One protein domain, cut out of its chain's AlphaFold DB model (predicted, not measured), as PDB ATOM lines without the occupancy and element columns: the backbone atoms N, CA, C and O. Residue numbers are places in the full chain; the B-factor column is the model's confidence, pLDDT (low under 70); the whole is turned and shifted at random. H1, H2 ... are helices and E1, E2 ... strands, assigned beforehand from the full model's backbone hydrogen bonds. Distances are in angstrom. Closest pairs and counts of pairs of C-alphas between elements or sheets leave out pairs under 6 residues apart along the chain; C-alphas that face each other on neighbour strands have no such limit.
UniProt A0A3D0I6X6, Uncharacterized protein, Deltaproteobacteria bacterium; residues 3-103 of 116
ATOM      1  N   LEU A   3      83.433  90.221  97.236       96.50
ATOM      2  CA  LEU A   3      82.487  90.682  98.261       96.50
ATOM      3  C   LEU A   3      83.013  91.920  98.987       96.50
ATOM      4  O   LEU A   3      82.291  92.891  99.155       96.50
ATOM      5  N   ALA A   4      84.282  91.885  99.394       97.44
ATOM      6  CA  ALA A   4      84.954  93.005 100.037       97.44
ATOM      7  C   ALA A   4      86.465  92.914  99.823       97.44
ATOM      8  O   ALA A   4      87.023  91.833  99.595       97.44
ATOM      9  N   GLN A   5      87.142  94.054  99.920       97.00
ATOM     10  CA  GLN A   5      88.592  94.117  99.830       97.00
ATOM     11  C   GLN A   5      89.143  95.194 100.764       97.00
ATOM     12  O   GLN A   5      88.623  96.304 100.850       97.00
ATOM     13  N   GLY A   6      90.219  94.857 101.461       94.62
ATOM     14  CA  GLY A   6      91.047  95.792 102.202       94.62
ATOM     15  C   GLY A   6      92.410  95.998 101.554       94.62
ATOM     16  O   GLY A   6      92.619  95.708 100.379       94.62
ATOM     17  N   LYS A   7      93.342  96.510 102.348       93.19
ATOM     18  CA  LYS A   7      94.764  96.583 102.025       93.19
ATOM     19  C   LYS A   7      95.382  95.189 102.008       93.19
ATOM     20  O   LYS A   7      96.080  94.859 101.057       93.19
ATOM     21  N   VAL A   8      95.109  94.375 103.030       93.62
ATOM     22  CA  VAL A   8      95.759  93.060 103.204       93.62
ATOM     23  C   VAL A   8      94.809  91.886 103.038       93.62
ATOM     24  O   VAL A   8      95.275  90.770 102.858       93.62
ATOM     25  N   TRP A   9      93.495  92.107 103.066       96.19
ATOM     26  CA  TRP A   9      92.506  91.041 102.919       96.19
ATOM     27  C   TRP A   9      91.680  91.188 101.652       96.19
ATOM     28  O   TRP A   9      91.285  92.283 101.255       96.19
ATOM     29  N   ARG A  10      91.327  90.051 101.066       96.50
ATOM     30  CA  ARG A  10      90.308  89.932 100.030       96.50
ATOM     31  C   ARG A  10      89.290  88.891 100.456       96.50
ATOM     32  O   ARG A  10      89.665  87.785 100.840       96.50
ATOM     33  N   VAL A  11      88.014  89.231 100.325       97.62
ATOM     34  CA  VAL A  11      86.895  88.331 100.598       97.62
ATOM     35  C   VAL A  11      86.089  88.142  99.322       97.62
ATOM     36  O   VAL A  11      85.697  89.106  98.664       97.62
ATOM     37  N   SER A  12      85.850  86.894  98.939       97.31
ATOM     38  CA  SER A  12      85.133  86.567  97.709       97.31
ATOM     39  C   SER A  12      84.246  85.347  97.880       97.31
ATOM     40  O   SER A  12      84.601  84.409  98.579       97.31
ATOM     41  N   LEU A  13      83.102  85.338  97.212       96.12
ATOM     42  CA  LEU A  13      82.243  84.169  97.111       96.12
ATOM     43  C   LEU A  13      82.891  83.142  96.174       96.12
ATOM     44  O   LEU A  13      83.237  83.492  95.031       96.12
ATOM     45  N   ALA A  14      83.049  81.909  96.656       93.69
ATOM     46  CA  ALA A  14      83.592  80.789  95.900       93.69
ATOM     47  C   ALA A  14      82.683  80.398  94.725       93.69
ATOM     48  O   ALA A  14      81.517  80.799  94.627       93.69
ATOM     49  N   ARG A  15      83.223  79.595  93.804       83.75
ATOM     50  CA  ARG A  15      82.425  79.018  92.715       83.75
ATOM     51  C   ARG A  15      81.404  78.048  93.318       83.75
ATOM     52  O   ARG A  15      81.771  77.238  94.154       83.75
ATOM     53  N   GLY A  16      80.145  78.157  92.903       83.00
ATOM     54  CA  GLY A  16      79.032  77.402  93.494       83.00
ATOM     55  C   GLY A  16      78.275  78.153  94.592       83.00
ATOM     56  O   GLY A  16      77.189  77.726  94.948       83.00
ATOM     57  N   ALA A  17      78.784  79.300  95.062       83.06
ATOM     58  CA  ALA A  17      78.101  80.176  96.020       83.06
ATOM     59  C   ALA A  17      77.775  79.553  97.394       83.06
ATOM     60  O   ALA A  17      76.957  80.099  98.121       83.06
ATOM     61  N   GLU A  18      78.445  78.465  97.785       91.25
ATOM     62  CA  GLU A  18      78.226  77.802  99.085       91.25
ATOM     63  C   GLU A  18      79.271  78.172 100.151       91.25
ATOM     64  O   GLU A  18      79.052  77.972 101.350       91.25
ATOM     65  N   SER A  19      80.407  78.735  99.733       95.56
ATOM     66  CA  SER A  19      81.510  79.121 100.613       95.56
ATOM     67  C   SER A  19      82.068  80.500 100.268       95.56
ATOM     68  O   SER A  19      81.959  81.005  99.146       95.56
ATOM     69  N   VAL A  20      82.677  81.127 101.268       97.06
ATOM     70  CA  VAL A  20      83.371  82.405 101.169       97.06
ATOM     71  C   VAL A  20      84.861  82.168 101.370       97.06
ATOM     72  O   VAL A  20      85.287  81.555 102.347       97.06
ATOM     73  N   LEU A  21      85.653  82.691 100.445       97.31
ATOM     74  CA  LEU A  21      87.104  82.669 100.471       97.31
ATOM     75  C   LEU A  21      87.623  83.973 101.067       97.31
ATOM     76  O   LEU A  21      87.378  85.043 100.504       97.31
ATOM     77  N   LEU A  22      88.376  83.874 102.157       96.94
ATOM     78  CA  LEU A  22      89.153  84.968 102.735       96.94
ATOM     79  C   LEU A  22      90.627  84.708 102.438       96.94
ATOM     80  O   LEU A  22      91.144  83.651 102.787       96.94
ATOM     81  N   GLY A  23      91.314  85.638 101.787       95.19
ATOM     82  CA  GLY A  23      92.721  85.475 101.423       95.19
ATOM     83  C   GLY A  23      93.536  86.733 101.670       95.19
ATOM     84  O   GLY A  23      93.006  87.843 101.596       95.19
ATOM     85  N   ILE A  24      94.827  86.544 101.932       93.25
ATOM     86  CA  ILE A  24      95.786  87.640 102.069       93.25
ATOM     87  C   ILE A  24      96.156  88.200 100.684       93.25
ATOM     88  O   ILE A  24      96.442  87.461  99.739       93.25
ATOM     89  N   LEU A  25      96.167  89.526 100.561       90.62
ATOM     90  CA  LEU A  25      96.707  90.251  99.418       90.62
ATOM     91  C   LEU A  25      98.208  90.434  99.600       90.62
ATOM     92  O   LEU A  25      98.654  91.144 100.497       90.62
ATOM     93  N   ARG A  26      98.981  89.824  98.702       83.31
ATOM     94  CA  ARG A  26     100.449  89.865  98.742       83.31
ATOM     95  C   ARG A  26     101.006  91.289  98.701       83.31
ATOM     96  O   ARG A  26     101.974  91.573  99.383       83.31
ATOM     97  N   GLU A  27     100.382  92.165  97.919       82.62
ATOM     98  CA  GLU A  27     100.835  93.545  97.700       82.62
ATOM     99  C   GLU A  27     100.691  94.438  98.940       82.62
ATOM    100  O   GLU A  27     101.435  95.402  99.088       82.62
ATOM    101  N   GLY A  28      99.743  94.131  99.831       77.94
ATOM    102  CA  GLY A  28      99.534  94.891 101.065       77.94
ATOM    103  C   GLY A  28     100.215  94.286 102.290       77.94
ATOM    104  O   GLY A  28     100.190  94.901 103.356       77.94
ATOM    105  N   LEU A  29     100.784  93.085 102.166       85.44
ATOM    106  CA  LEU A  29     101.347  92.344 103.286       85.44
ATOM    107  C   LEU A  29     102.747  92.880 103.635       85.44
ATOM    108  O   LEU A  29     103.611  92.913 102.758       85.44
ATOM    109  N   PRO A  30     102.998  93.269 104.896       82.94
ATOM    110  CA  PRO A  30     104.339  93.605 105.368       82.94
ATOM    111  C   PRO A  30     105.350  92.473 105.118       82.94
ATOM    112  O   PRO A  30     104.999  91.295 105.213       82.94
ATOM    113  N   GLU A  31     106.603  92.822 104.804       82.94
ATOM    114  CA  GLU A  31     107.650  91.845 104.451       82.94
ATOM    115  C   GLU A  31     107.920  90.826 105.566       82.94
ATOM    116  O   GLU A  31     108.122  89.641 105.292       82.94
ATOM    117  N   ASP A  32     107.846  91.263 106.824       81.44
ATOM    118  CA  ASP A  32     107.996  90.442 108.029       81.44
ATOM    119  C   ASP A  32     106.892  89.386 108.186       81.44
ATOM    120  O   ASP A  32     107.075  88.406 108.904       81.44
ATOM    121  N   LEU A  33     105.775  89.535 107.471       83.62
ATOM    122  CA  LEU A  33     104.649  88.598 107.473       83.62
ATOM    123  C   LEU A  33     104.576  87.786 106.177       83.62
ATOM    124  O   LEU A  33     103.563  87.140 105.906       83.62
ATOM    125  N   GLY A  34     105.642  87.782 105.371       83.81
ATOM    126  CA  GLY A  34     105.683  87.160 104.047       83.81
ATOM    127  C   GLY A  34     105.341  85.663 104.005       83.81
ATOM    128  O   GLY A  34     104.982  85.155 102.940       83.81
ATOM    129  N   GLU A  35     105.413  84.946 105.124       85.62
ATOM    130  CA  GLU A  35     104.941  83.557 105.247       85.62
ATOM    131  C   GLU A  35     103.413  83.427 105.093       85.62
ATOM    132  O   GLU A  35     102.919  82.436 104.561       85.62
ATOM    133  N   MET A  36     102.652  84.471 105.437       87.19
ATOM    134  CA  MET A  36     101.184  84.492 105.380       87.19
ATOM    135  C   MET A  36     100.629  84.743 103.973       87.19
ATOM    136  O   MET A  36      99.415  84.710 103.774       87.19
ATOM    137  N   ARG A  37     101.490  84.969 102.973       85.81
ATOM    138  CA  ARG A  37     101.104  85.377 101.607       85.81
ATOM    139  C   ARG A  37     100.136  84.415 100.906       85.81
ATOM    140  O   ARG A  37      99.441  84.813  99.975       85.81
ATOM    141  N   ASP A  38     100.155  83.147 101.313       86.75
ATOM    142  CA  ASP A  38      99.365  82.058 100.731       86.75
ATOM    143  C   ASP A  38      98.295  81.528 101.692       86.75
ATOM    144  O   ASP A  38      97.630  80.525 101.411       86.75
ATOM    145  N   LEU A  39      98.105  82.203 102.826       92.94
ATOM    146  CA  LEU A  39      97.056  81.866 103.766       92.94
ATOM    147  C   LEU A  39      95.692  82.210 103.168       92.94
ATOM    148  O   LEU A  39      95.436  83.328 102.703       92.94
ATOM    149  N   ARG A  40      94.812  81.214 103.186       95.06
ATOM    150  CA  ARG A  40      93.421  81.333 102.767       95.06
ATOM    151  C   ARG A  40      92.536  80.619 103.768       95.06
ATOM    152  O   ARG A  40      92.938  79.607 104.336       95.06
ATOM    153  N   PHE A  41      91.327  81.123 103.923       96.56
ATOM    154  CA  PHE A  41      90.258  80.483 104.662       96.56
ATOM    155  C   PHE A  41      89.093  80.245 103.722       96.56
ATOM    156  O   PHE A  41      88.668  81.169 103.029       96.56
ATOM    157  N   GLU A  42      88.572  79.027 103.716       97.00
ATOM    158  CA  GLU A  42      87.338  78.702 103.013       97.00
ATOM    159  C   GLU A  42      86.239  78.406 104.025       97.00
ATOM    160  O   GLU A  42      86.231  77.366 104.681       97.00
ATOM    161  N   VAL A  43      85.318  79.352 104.176       96.88
ATOM    162  CA  VAL A  43      84.279  79.307 105.203       96.88
ATOM    163  C   VAL A  43      82.935  79.026 104.538       96.88
ATOM    164  O   VAL A  43      82.463  79.859 103.762       96.88
ATOM    165  N   PRO A  44      82.274  77.898 104.841       95.81
ATOM    166  CA  PRO A  44      80.920  77.639 104.361       95.81
ATOM    167  C   PRO A  44      79.946  78.725 104.830       95.81
ATOM    168  O   PRO A  44      80.008  79.153 105.988       95.81
ATOM    169  N   LEU A  45      78.989  79.123 103.985       94.38
ATOM    170  CA  LEU A  45      77.970  80.119 104.353       94.38
ATOM    171  C   LEU A  45      77.167  79.696 105.592       94.38
ATOM    172  O   LEU A  45      76.868  80.521 106.452       94.38
ATOM    173  N   SER A  46      76.926  78.391 105.761       93.38
ATOM    174  CA  SER A  46      76.277  77.813 106.950       93.38
ATOM    175  C   SER A  46      77.031  78.075 108.263       93.38
ATOM    176  O   SER A  46      76.450  78.014 109.348       93.38
ATOM    177  N   ARG A  47      78.330  78.384 108.193       94.94
ATOM    178  CA  ARG A  47      79.180  78.737 109.340       94.94
ATOM    179  C   ARG A  47      79.446  80.241 109.439       94.94
ATOM    180  O   ARG A  47      80.002  80.672 110.448       94.94
ATOM    181  N   TRP A  48      79.006  81.047 108.473       95.00
ATOM    182  CA  TRP A  48      79.318  82.477 108.395       95.00
ATOM    183  C   TRP A  48      78.841  83.274 109.613       95.00
ATOM    184  O   TRP A  48      79.612  84.019 110.209       95.00
ATOM    185  N   ASN A  49      77.601  83.056 110.065       92.25
ATOM    186  CA  ASN A  49      77.069  83.735 111.255       92.25
ATOM    187  C   ASN A  49      77.898  83.419 112.515       92.25
ATOM    188  O   ASN A  49      78.155  84.287 113.346       92.25
ATOM    189  N   ARG A  50      78.368  82.172 112.653       92.56
ATOM    190  CA  ARG A  50      79.226  81.780 113.779       92.56
ATOM    191  C   ARG A  50      80.599  82.447 113.694       92.56
ATOM    192  O   ARG A  50      81.091  82.901 114.724       92.56
ATOM    193  N   LEU A  51      81.169  82.552 112.490       94.00
ATOM    194  CA  LEU A  51      82.417  83.284 112.263       94.00
ATOM    195  C   LEU A  51      82.253  84.732 112.705       94.00
ATOM    196  O   LEU A  51      83.037  85.198 113.523       94.00
ATOM    197  N   LEU A  52      81.210  85.408 112.222       93.19
ATOM    198  CA  LEU A  52      80.939  86.803 112.547       93.19
ATOM    199  C   LEU A  52      80.801  87.016 114.061       93.19
ATOM    200  O   LEU A  52      81.434  87.910 114.617       93.19
ATOM    201  N   LYS A  53      80.032  86.156 114.741       91.75
ATOM    202  CA  LYS A  53      79.863  86.212 116.200       91.75
ATOM    203  C   LYS A  53      81.194  86.102 116.941       91.75
ATOM    204  O   LYS A  53      81.453  86.917 117.817       91.75
ATOM    205  N   HIS A  54      82.028  85.118 116.601       93.38
ATOM    206  CA  HIS A  54      83.320  84.933 117.268       93.38
ATOM    207  C   HIS A  54      84.311  86.048 116.938       93.38
ATOM    208  O   HIS A  54      85.028  86.515 117.818       93.38
ATOM    209  N   LEU A  55      84.335  86.487 115.679       91.94
ATOM    210  CA  LEU A  55      85.235  87.527 115.196       91.94
ATOM    211  C   LEU A  55      85.011  88.856 115.932       91.94
ATOM    212  O   LEU A  55      85.967  89.603 116.124       91.94
ATOM    213  N   LEU A  56      83.780  89.124 116.375       87.94
ATOM    214  CA  LEU A  56      83.410  90.321 117.134       87.94
ATOM    215  C   LEU A  56      83.467  90.148 118.660       87.94
ATOM    216  O   LEU A  56      83.376  91.147 119.369       87.94
ATOM    217  N   SER A  57      83.587  88.921 119.179       88.06
ATOM    218  CA  SER A  57      83.513  88.661 120.622       88.06
ATOM    219  C   SER A  57      84.862  88.338 121.255       88.06
ATOM    220  O   SER A  57      85.272  89.013 122.196       88.06
ATOM    221  N   ASP A  58      85.546  87.301 120.769       88.06
ATOM    222  CA  ASP A  58      86.705  86.720 121.441       88.06
ATOM    223  C   ASP A  58      87.740  86.188 120.444       88.06
ATOM    224  O   ASP A  58      87.469  85.357 119.569       88.06
ATOM    225  N   ARG A  59      88.979  86.645 120.642       90.88
ATOM    226  CA  ARG A  59      90.136  86.327 119.801       90.88
ATOM    227  C   ARG A  59      90.465  84.829 119.770       90.88
ATOM    228  O   ARG A  59      90.853  84.309 118.725       90.88
ATOM    229  N   LYS A  60      90.332  84.120 120.891       90.88
ATOM    230  CA  LYS A  60      90.633  82.682 120.970       90.88
ATOM    231  C   LYS A  60      89.562  81.868 120.254       90.88
ATOM    232  O   LYS A  60      89.904  80.927 119.542       90.88
ATOM    233  N   LEU A  61      88.291  82.246 120.392       90.81
ATOM    234  CA  LEU A  61      87.186  81.573 119.706       90.81
ATOM    235  C   LEU A  61      87.287  81.711 118.187       90.81
ATOM    236  O   LEU A  61      87.088  80.725 117.473       90.81
ATOM    237  N   VAL A  62      87.632  82.901 117.683       92.88
ATOM    238  CA  VAL A  62      87.836  83.070 116.238       92.88
ATOM    239  C   VAL A  62      89.075  82.330 115.751       92.88
ATOM    240  O   VAL A  62      89.006  81.685 114.711       92.88
ATOM    241  N   GLY A  63      90.166  82.321 116.521       92.69
ATOM    242  CA  GLY A  63      91.354  81.541 116.170       92.69
ATOM    243  C   GLY A  63      91.065  80.045 116.072       92.69
ATOM    244  O   GLY A  63      91.392  79.430 115.061       92.69
ATOM    245  N   GLY A  64      90.371  79.480 117.065       93.19
ATOM    246  CA  GLY A  64      89.943  78.080 117.042       93.19
ATOM    247  C   GLY A  64      89.073  77.751 115.829       93.19
ATOM    248  O   GLY A  64      89.275  76.731 115.184       93.19
ATOM    249  N   MET A  65      88.156  78.648 115.467       92.31
ATOM    250  CA  MET A  65      87.292  78.468 114.303       92.31
ATOM    251  C   MET A  65      88.042  78.590 112.970       92.31
ATOM    252  O   MET A  65      87.766  77.846 112.036       92.31
ATOM    253  N   LEU A  66      88.988  79.521 112.857       94.06
ATOM    254  CA  LEU A  66      89.768  79.719 111.636       94.06
ATOM    255  C   LEU A  66      90.666  78.514 111.319       94.06
ATOM    256  O   LEU A  66      90.890  78.232 110.143       94.06
ATOM    257  N   LEU A  67      91.114  77.759 112.330       94.94
ATOM    258  CA  LEU A  67      91.862  76.507 112.138       94.94
ATOM    259  C   LEU A  67      91.082  75.453 111.341       94.94
ATOM    260  O   LEU A  67      91.700  74.650 110.640       94.94
ATOM    261  N   ASP A  68      89.750  75.452 111.421       94.00
ATOM    262  CA  ASP A  68      88.909  74.500 110.685       94.00
ATOM    263  C   ASP A  68      88.859  74.807 109.181       94.00
ATOM    264  O   ASP A  68      88.591  73.915 108.378       94.00
ATOM    265  N   PHE A  69      89.140  76.056 108.797       94.44
ATOM    266  CA  PHE A  69      88.957  76.566 107.435       94.44
ATOM    267  C   PHE A  69      90.263  76.964 106.743       94.44
ATOM    268  O   PHE A  69      90.253  77.288 105.555       94.44
ATOM    269  N   ALA A  70      91.376  76.989 107.478       95.00
ATOM    270  CA  ALA A  70      92.662  77.452 106.982       95.00
ATOM    271  C   ALA A  70      93.299  76.462 106.002       95.00
ATOM    272  O   ALA A  70      93.404  75.269 106.289       95.00
ATOM    273  N   SER A  71      93.855  76.982 104.908       93.19
ATOM    274  CA  SER A  71      94.766  76.228 104.042       93.19
ATOM    275  C   SER A  71      96.082  75.874 104.747       93.19
ATOM    276  O   SER A  71      96.694  74.860 104.428       93.19
ATOM    277  N   GLN A  72      96.517  76.706 105.701       93.06
ATOM    278  CA  GLN A  72      97.769  76.568 106.450       93.06
ATOM    279  C   GLN A  72      97.517  76.857 107.933       93.06
ATOM    280  O   GLN A  72      97.541  78.008 108.372       93.06
ATOM    281  N   LYS A  73      97.229  75.806 108.707       93.56
ATOM    282  CA  LYS A  73      96.791  75.921 110.109       93.56
ATOM    283  C   LYS A  73      97.835  76.570 111.019       93.56
ATOM    284  O   LYS A  73      97.470  77.353 111.891       93.56
ATOM    285  N   ASP A  74      99.115  76.319 110.765       92.62
ATOM    286  CA  ASP A  74     100.217  76.842 111.582       92.62
ATOM    287  C   ASP A  74     100.315  78.377 111.528       92.62
ATOM    288  O   ASP A  74     100.741  79.017 112.487       92.62
ATOM    289  N   LEU A  75      99.826  78.992 110.445       91.81
ATOM    290  CA  LEU A  75      99.855  80.445 110.242       91.81
ATOM    291  C   LEU A  75      98.676  81.178 110.898       91.81
ATOM    292  O   LEU A  75      98.683  82.407 111.004       91.81
ATOM    293  N   VAL A  76      97.655  80.452 111.365       92.88
ATOM    294  CA  VAL A  76      96.446  81.052 111.952       92.88
ATOM    295  C   VAL A  76      96.775  81.814 113.229       92.88
ATOM    296  O   VAL A  76      96.260  82.914 113.437       92.88
ATOM    297  N   ALA A  77      97.666  81.271 114.062       91.56
ATOM    298  CA  ALA A  77      98.089  81.930 115.292       91.56
ATOM    299  C   ALA A  77      98.713  83.305 115.010       91.56
ATOM    300  O   ALA A  77      98.393  84.269 115.704       91.56
ATOM    301  N   GLY A  78      99.529  83.416 113.956       89.94
ATOM    302  CA  GLY A  78     100.154  84.676 113.551       89.94
ATOM    303  C   GLY A  78      99.138  85.732 113.107       89.94
ATOM    304  O   GLY A  78      99.233  86.885 113.524       89.94
ATOM    305  N   VAL A  79      98.109  85.341 112.346       89.62
ATOM    306  CA  VAL A  79      97.016  86.257 111.967       89.62
ATOM    307  C   VAL A  79      96.237  86.739 113.184       89.62
ATOM    308  O   VAL A  79      95.960  87.927 113.317       89.62
ATOM    309  N   VAL A  80      95.883  85.819 114.076       91.50
ATOM    310  CA  VAL A  80      95.048  86.108 115.248       91.50
ATOM    311  C   VAL A  80      95.809  86.938 116.287       91.50
ATOM    312  O   VAL A  80      95.208  87.758 116.980       91.50
ATOM    313  N   ALA A  81      97.125  86.748 116.399       91.44
ATOM    314  CA  ALA A  81      97.987  87.527 117.284       91.44
ATOM    315  C   ALA A  81      98.282  88.938 116.750       91.44
ATOM    316  O   ALA A  81      98.609  89.823 117.539       91.44
ATOM    317  N   ASN A  82      98.157  89.167 115.440       92.25
ATOM    318  CA  ASN A  82      98.424  90.459 114.825       92.25
ATOM    319  C   ASN A  82      97.174  91.352 114.826       92.25
ATOM    320  O   ASN A  82      96.248  91.166 114.036       92.25
ATOM    321  N   ASP A  83      97.179  92.377 115.679       92.56
ATOM    322  CA  ASP A  83      96.039  93.285 115.857       92.56
ATOM    323  C   ASP A  83      95.607  93.983 114.562       92.56
ATOM    324  O   ASP A  83      94.413  94.166 114.331       92.56
ATOM    325  N   ARG A  84      96.556  94.355 113.692       91.56
ATOM    326  CA  ARG A  84      96.246  95.042 112.429       91.56
ATOM    327  C   ARG A  84      95.564  94.102 111.447       91.56
ATOM    328  O   ARG A  84      94.539  94.469 110.875       91.56
ATOM    329  N   LEU A  85      96.099  92.890 111.284       92.06
ATOM    330  CA  LEU A  85      95.495  91.878 110.418       92.06
ATOM    331  C   LEU A  85      94.100  91.494 110.913       92.06
ATOM    332  O   LEU A  85      93.182  91.398 110.101       92.06
ATOM    333  N   LEU A  86      93.932  91.306 112.223       93.25
ATOM    334  CA  LEU A  86      92.656  90.910 112.812       93.25
ATOM    335  C   LEU A  86      91.602  92.024 112.732       93.25
ATOM    336  O   LEU A  86      90.460  91.753 112.361       93.25
ATOM    337  N   ALA A  87      91.971  93.272 113.033       94.00
ATOM    338  CA  ALA A  87      91.057  94.411 112.926       94.00
ATOM    339  C   ALA A  87      90.626  94.654 111.474       94.00
ATOM    340  O   ALA A  87      89.465  94.952 111.187       94.00
ATOM    341  N   GLU A  88      91.548  94.490 110.524       95.19
ATOM    342  CA  GLU A  88      91.197  94.601 109.117       95.19
ATOM    343  C   GLU A  88      90.308  93.441 108.657       95.19
ATOM    344  O   GLU A  88      89.340  93.684 107.933       95.19
ATOM    345  N   LEU A  89      90.577  92.215 109.124       95.38
ATOM    346  CA  LEU A  89      89.736  91.044 108.876       95.38
ATOM    347  C   LEU A  89      88.300  91.276 109.365       95.38
ATOM    348  O   LEU A  89      87.356  91.035 108.618       95.38
ATOM    349  N   GLN A  90      88.133  91.797 110.586       95.62
ATOM    350  CA  GLN A  90      86.835  92.199 111.144       95.62
ATOM    351  C   GLN A  90      86.082  93.138 110.201       95.62
ATOM    352  O   GLN A  90      84.932  92.868 109.846       95.62
ATOM    353  N   ARG A  91      86.742  94.210 109.750       96.44
ATOM    354  CA  ARG A  91      86.139  95.192 108.842       96.44
ATOM    355  C   ARG A  91      85.702  94.556 107.521       96.44
ATOM    356  O   ARG A  91      84.552  94.719 107.125       96.44
ATOM    357  N   VAL A  92      86.584  93.815 106.844       96.62
ATOM    358  CA  VAL A  92      86.242  93.235 105.531       96.62
ATOM    359  C   VAL A  92      85.197  92.125 105.632       96.62
ATOM    360  O   VAL A  92      84.426  91.939 104.697       96.62
ATOM    361  N   VAL A  93      85.131  91.397 106.751       96.56
ATOM    362  CA  VAL A  93      84.081  90.394 106.989       96.56
ATOM    363  C   VAL A  93      82.724  91.064 107.191       96.56
ATOM    364  O   VAL A  93      81.725  90.559 106.680       96.56
ATOM    365  N   LEU A  94      82.669  92.207 107.880       96.25
ATOM    366  CA  LEU A  94      81.438  92.993 108.016       96.25
ATOM    367  C   LEU A  94      80.956  93.518 106.657       96.25
ATOM    368  O   LEU A  94      79.795  93.320 106.306       96.25
ATOM    369  N   GLU A  95      81.855  94.097 105.860       97.38
ATOM    370  CA  GLU A  95      81.549  94.558 104.496       97.38
ATOM    371  C   GLU A  95      81.094  93.404 103.595       97.38
ATOM    372  O   GLU A  95      80.079  93.506 102.908       97.38
ATOM    373  N   ALA A  96      81.783  92.261 103.653       97.12
ATOM    374  CA  ALA A  96      81.391  91.077 102.900       97.12
ATOM    375  C   ALA A  96      80.031  90.531 103.349       97.12
ATOM    376  O   ALA A  96      79.276  90.032 102.522       97.12
ATOM    377  N   THR A  97      79.700  90.636 104.639       96.38
ATOM    378  CA  THR A  97      78.382  90.242 105.153       96.38
ATOM    379  C   THR A  97      77.283  91.109 104.548       96.38
ATOM    380  O   THR A  97      76.284  90.561 104.091       96.38
ATOM    381  N   ALA A  98      77.478  92.430 104.486       95.75
ATOM    382  CA  ALA A  98      76.533  93.328 103.826       95.75
ATOM    383  C   ALA A  98      76.355  92.952 102.345       95.75
ATOM    384  O   ALA A  98      75.232  92.717 101.907       95.75
ATOM    385  N   ALA A  99      77.458  92.754 101.615       95.81
ATOM    386  CA  ALA A  99      77.420  92.352 100.208       95.81
ATOM    387  C   ALA A  99      76.712  91.001  99.984       95.81
ATOM    388  O   ALA A  99      75.994  90.821  99.003       95.81
ATOM    389  N   LEU A 100      76.891  90.033 100.888       94.75
ATOM    390  CA  LEU A 100      76.209  88.737 100.821       94.75
ATOM    391  C   LEU A 100      74.699  88.859 101.050       94.75
ATOM    392  O   LEU A 100      73.937  88.139 100.407       94.75
ATOM    393  N   VAL A 101      74.273  89.749 101.949       94.06
ATOM    394  CA  VAL A 101      72.853  90.039 102.185       94.06
ATOM    395  C   VAL A 101      72.239  90.736 100.973       94.06
ATOM    396  O   VAL A 101      71.192  90.311 100.493       94.06
ATOM    397  N   GLU A 102      72.910  91.751 100.430       93.62
ATOM    398  CA  GLU A 102      72.470  92.466  99.225       93.62
ATOM    399  C   GLU A 102      72.364  91.537  98.007       93.62
ATOM    400  O   GLU A 102      71.430  91.650  97.215       93.62
ATOM    401  N   ALA A 103      73.281  90.574  97.882       90.25
ATOM    402  CA  ALA A 103      73.261  89.563  96.827       90.25
ATOM    403  C   ALA A 103      72.246  88.425  97.066       90.25
ATOM    404  O   ALA A 103      72.153  87.517  96.239       90.25
TER     405      ALA A 103
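AT A GLANCE: This is residues 3 to 103 of the 116 residues of an uncharacterized protein of Deltaproteobacteria bacterium (UniProt A0A3D0I6X6). A small four-stranded sheet has the long helix H5 packed along E1 and E2 on one face, with H2 on the same face; H2, H3 and H4 stand side by side in alternating directions, H3 and H4 only grazing the sheet, and H1 sits at one end. The 101 printed residues run E1 E2 E3 H1 E4 H2 H3 H4 H5; the antiparallel sheet is ordered E1 - E2 - E3 - E4. The class is mixed, helices and strands; the whole is compact, radius of gyration of the C-alphas 12.4 A, spans 36 by 27 by 21 A.

IN THESE COORDINATES: E1, residues 3 to 5, begins at C-alpha 3 (82.487, 90.682, 98.261). E2 is 9 to 13, E3 19 to 24 with 16.7 A, H1 31 to 38, E4 40 to 44. H2 is 45 to 57 with 19.2 A, H3 59 to 66, H4 73 to 81. H5, 83 to 102, spans 28.9 A to C-alpha 102 (72.470, 92.466, 99.225).

HOW THE PARTS SIT: E1 E2 E3 form a meander, each strand the antiparallel neighbour of the one before. N 3 and O 11 are 2.9 A apart, N 10 and O 23 2.8 A, and for E3 and E4 N 20 and O 43 2.8 A. H5 lies over E1 and E2, height over the sheet 7.7 A; C-alphas Leu 3 and Ala 96 are closest, 4.8 A. The hairpin H2 and H3 touches at a shallow tilt of 17 degrees, closest C-alphas His 54 and Val 62, 5.0 A; the hairpin H3 and H4 at 28 degrees, Gly 63 and Val 80, 5.9 A. H1 only grazes the sheet. H3 and H5 have every O i to N i+4 pair within hydrogen-bond range; H2 has 7 of 9, H4 3 of 5, H1 0 of 4 but 3 of 5 O i to N i+3.

THE WHOLE: The farthest C-alphas, Asp 32 and Glu 102, are 36.7 A apart. The printed part has no cut, no link is long, and no printed residue is under 70 in pLDDT.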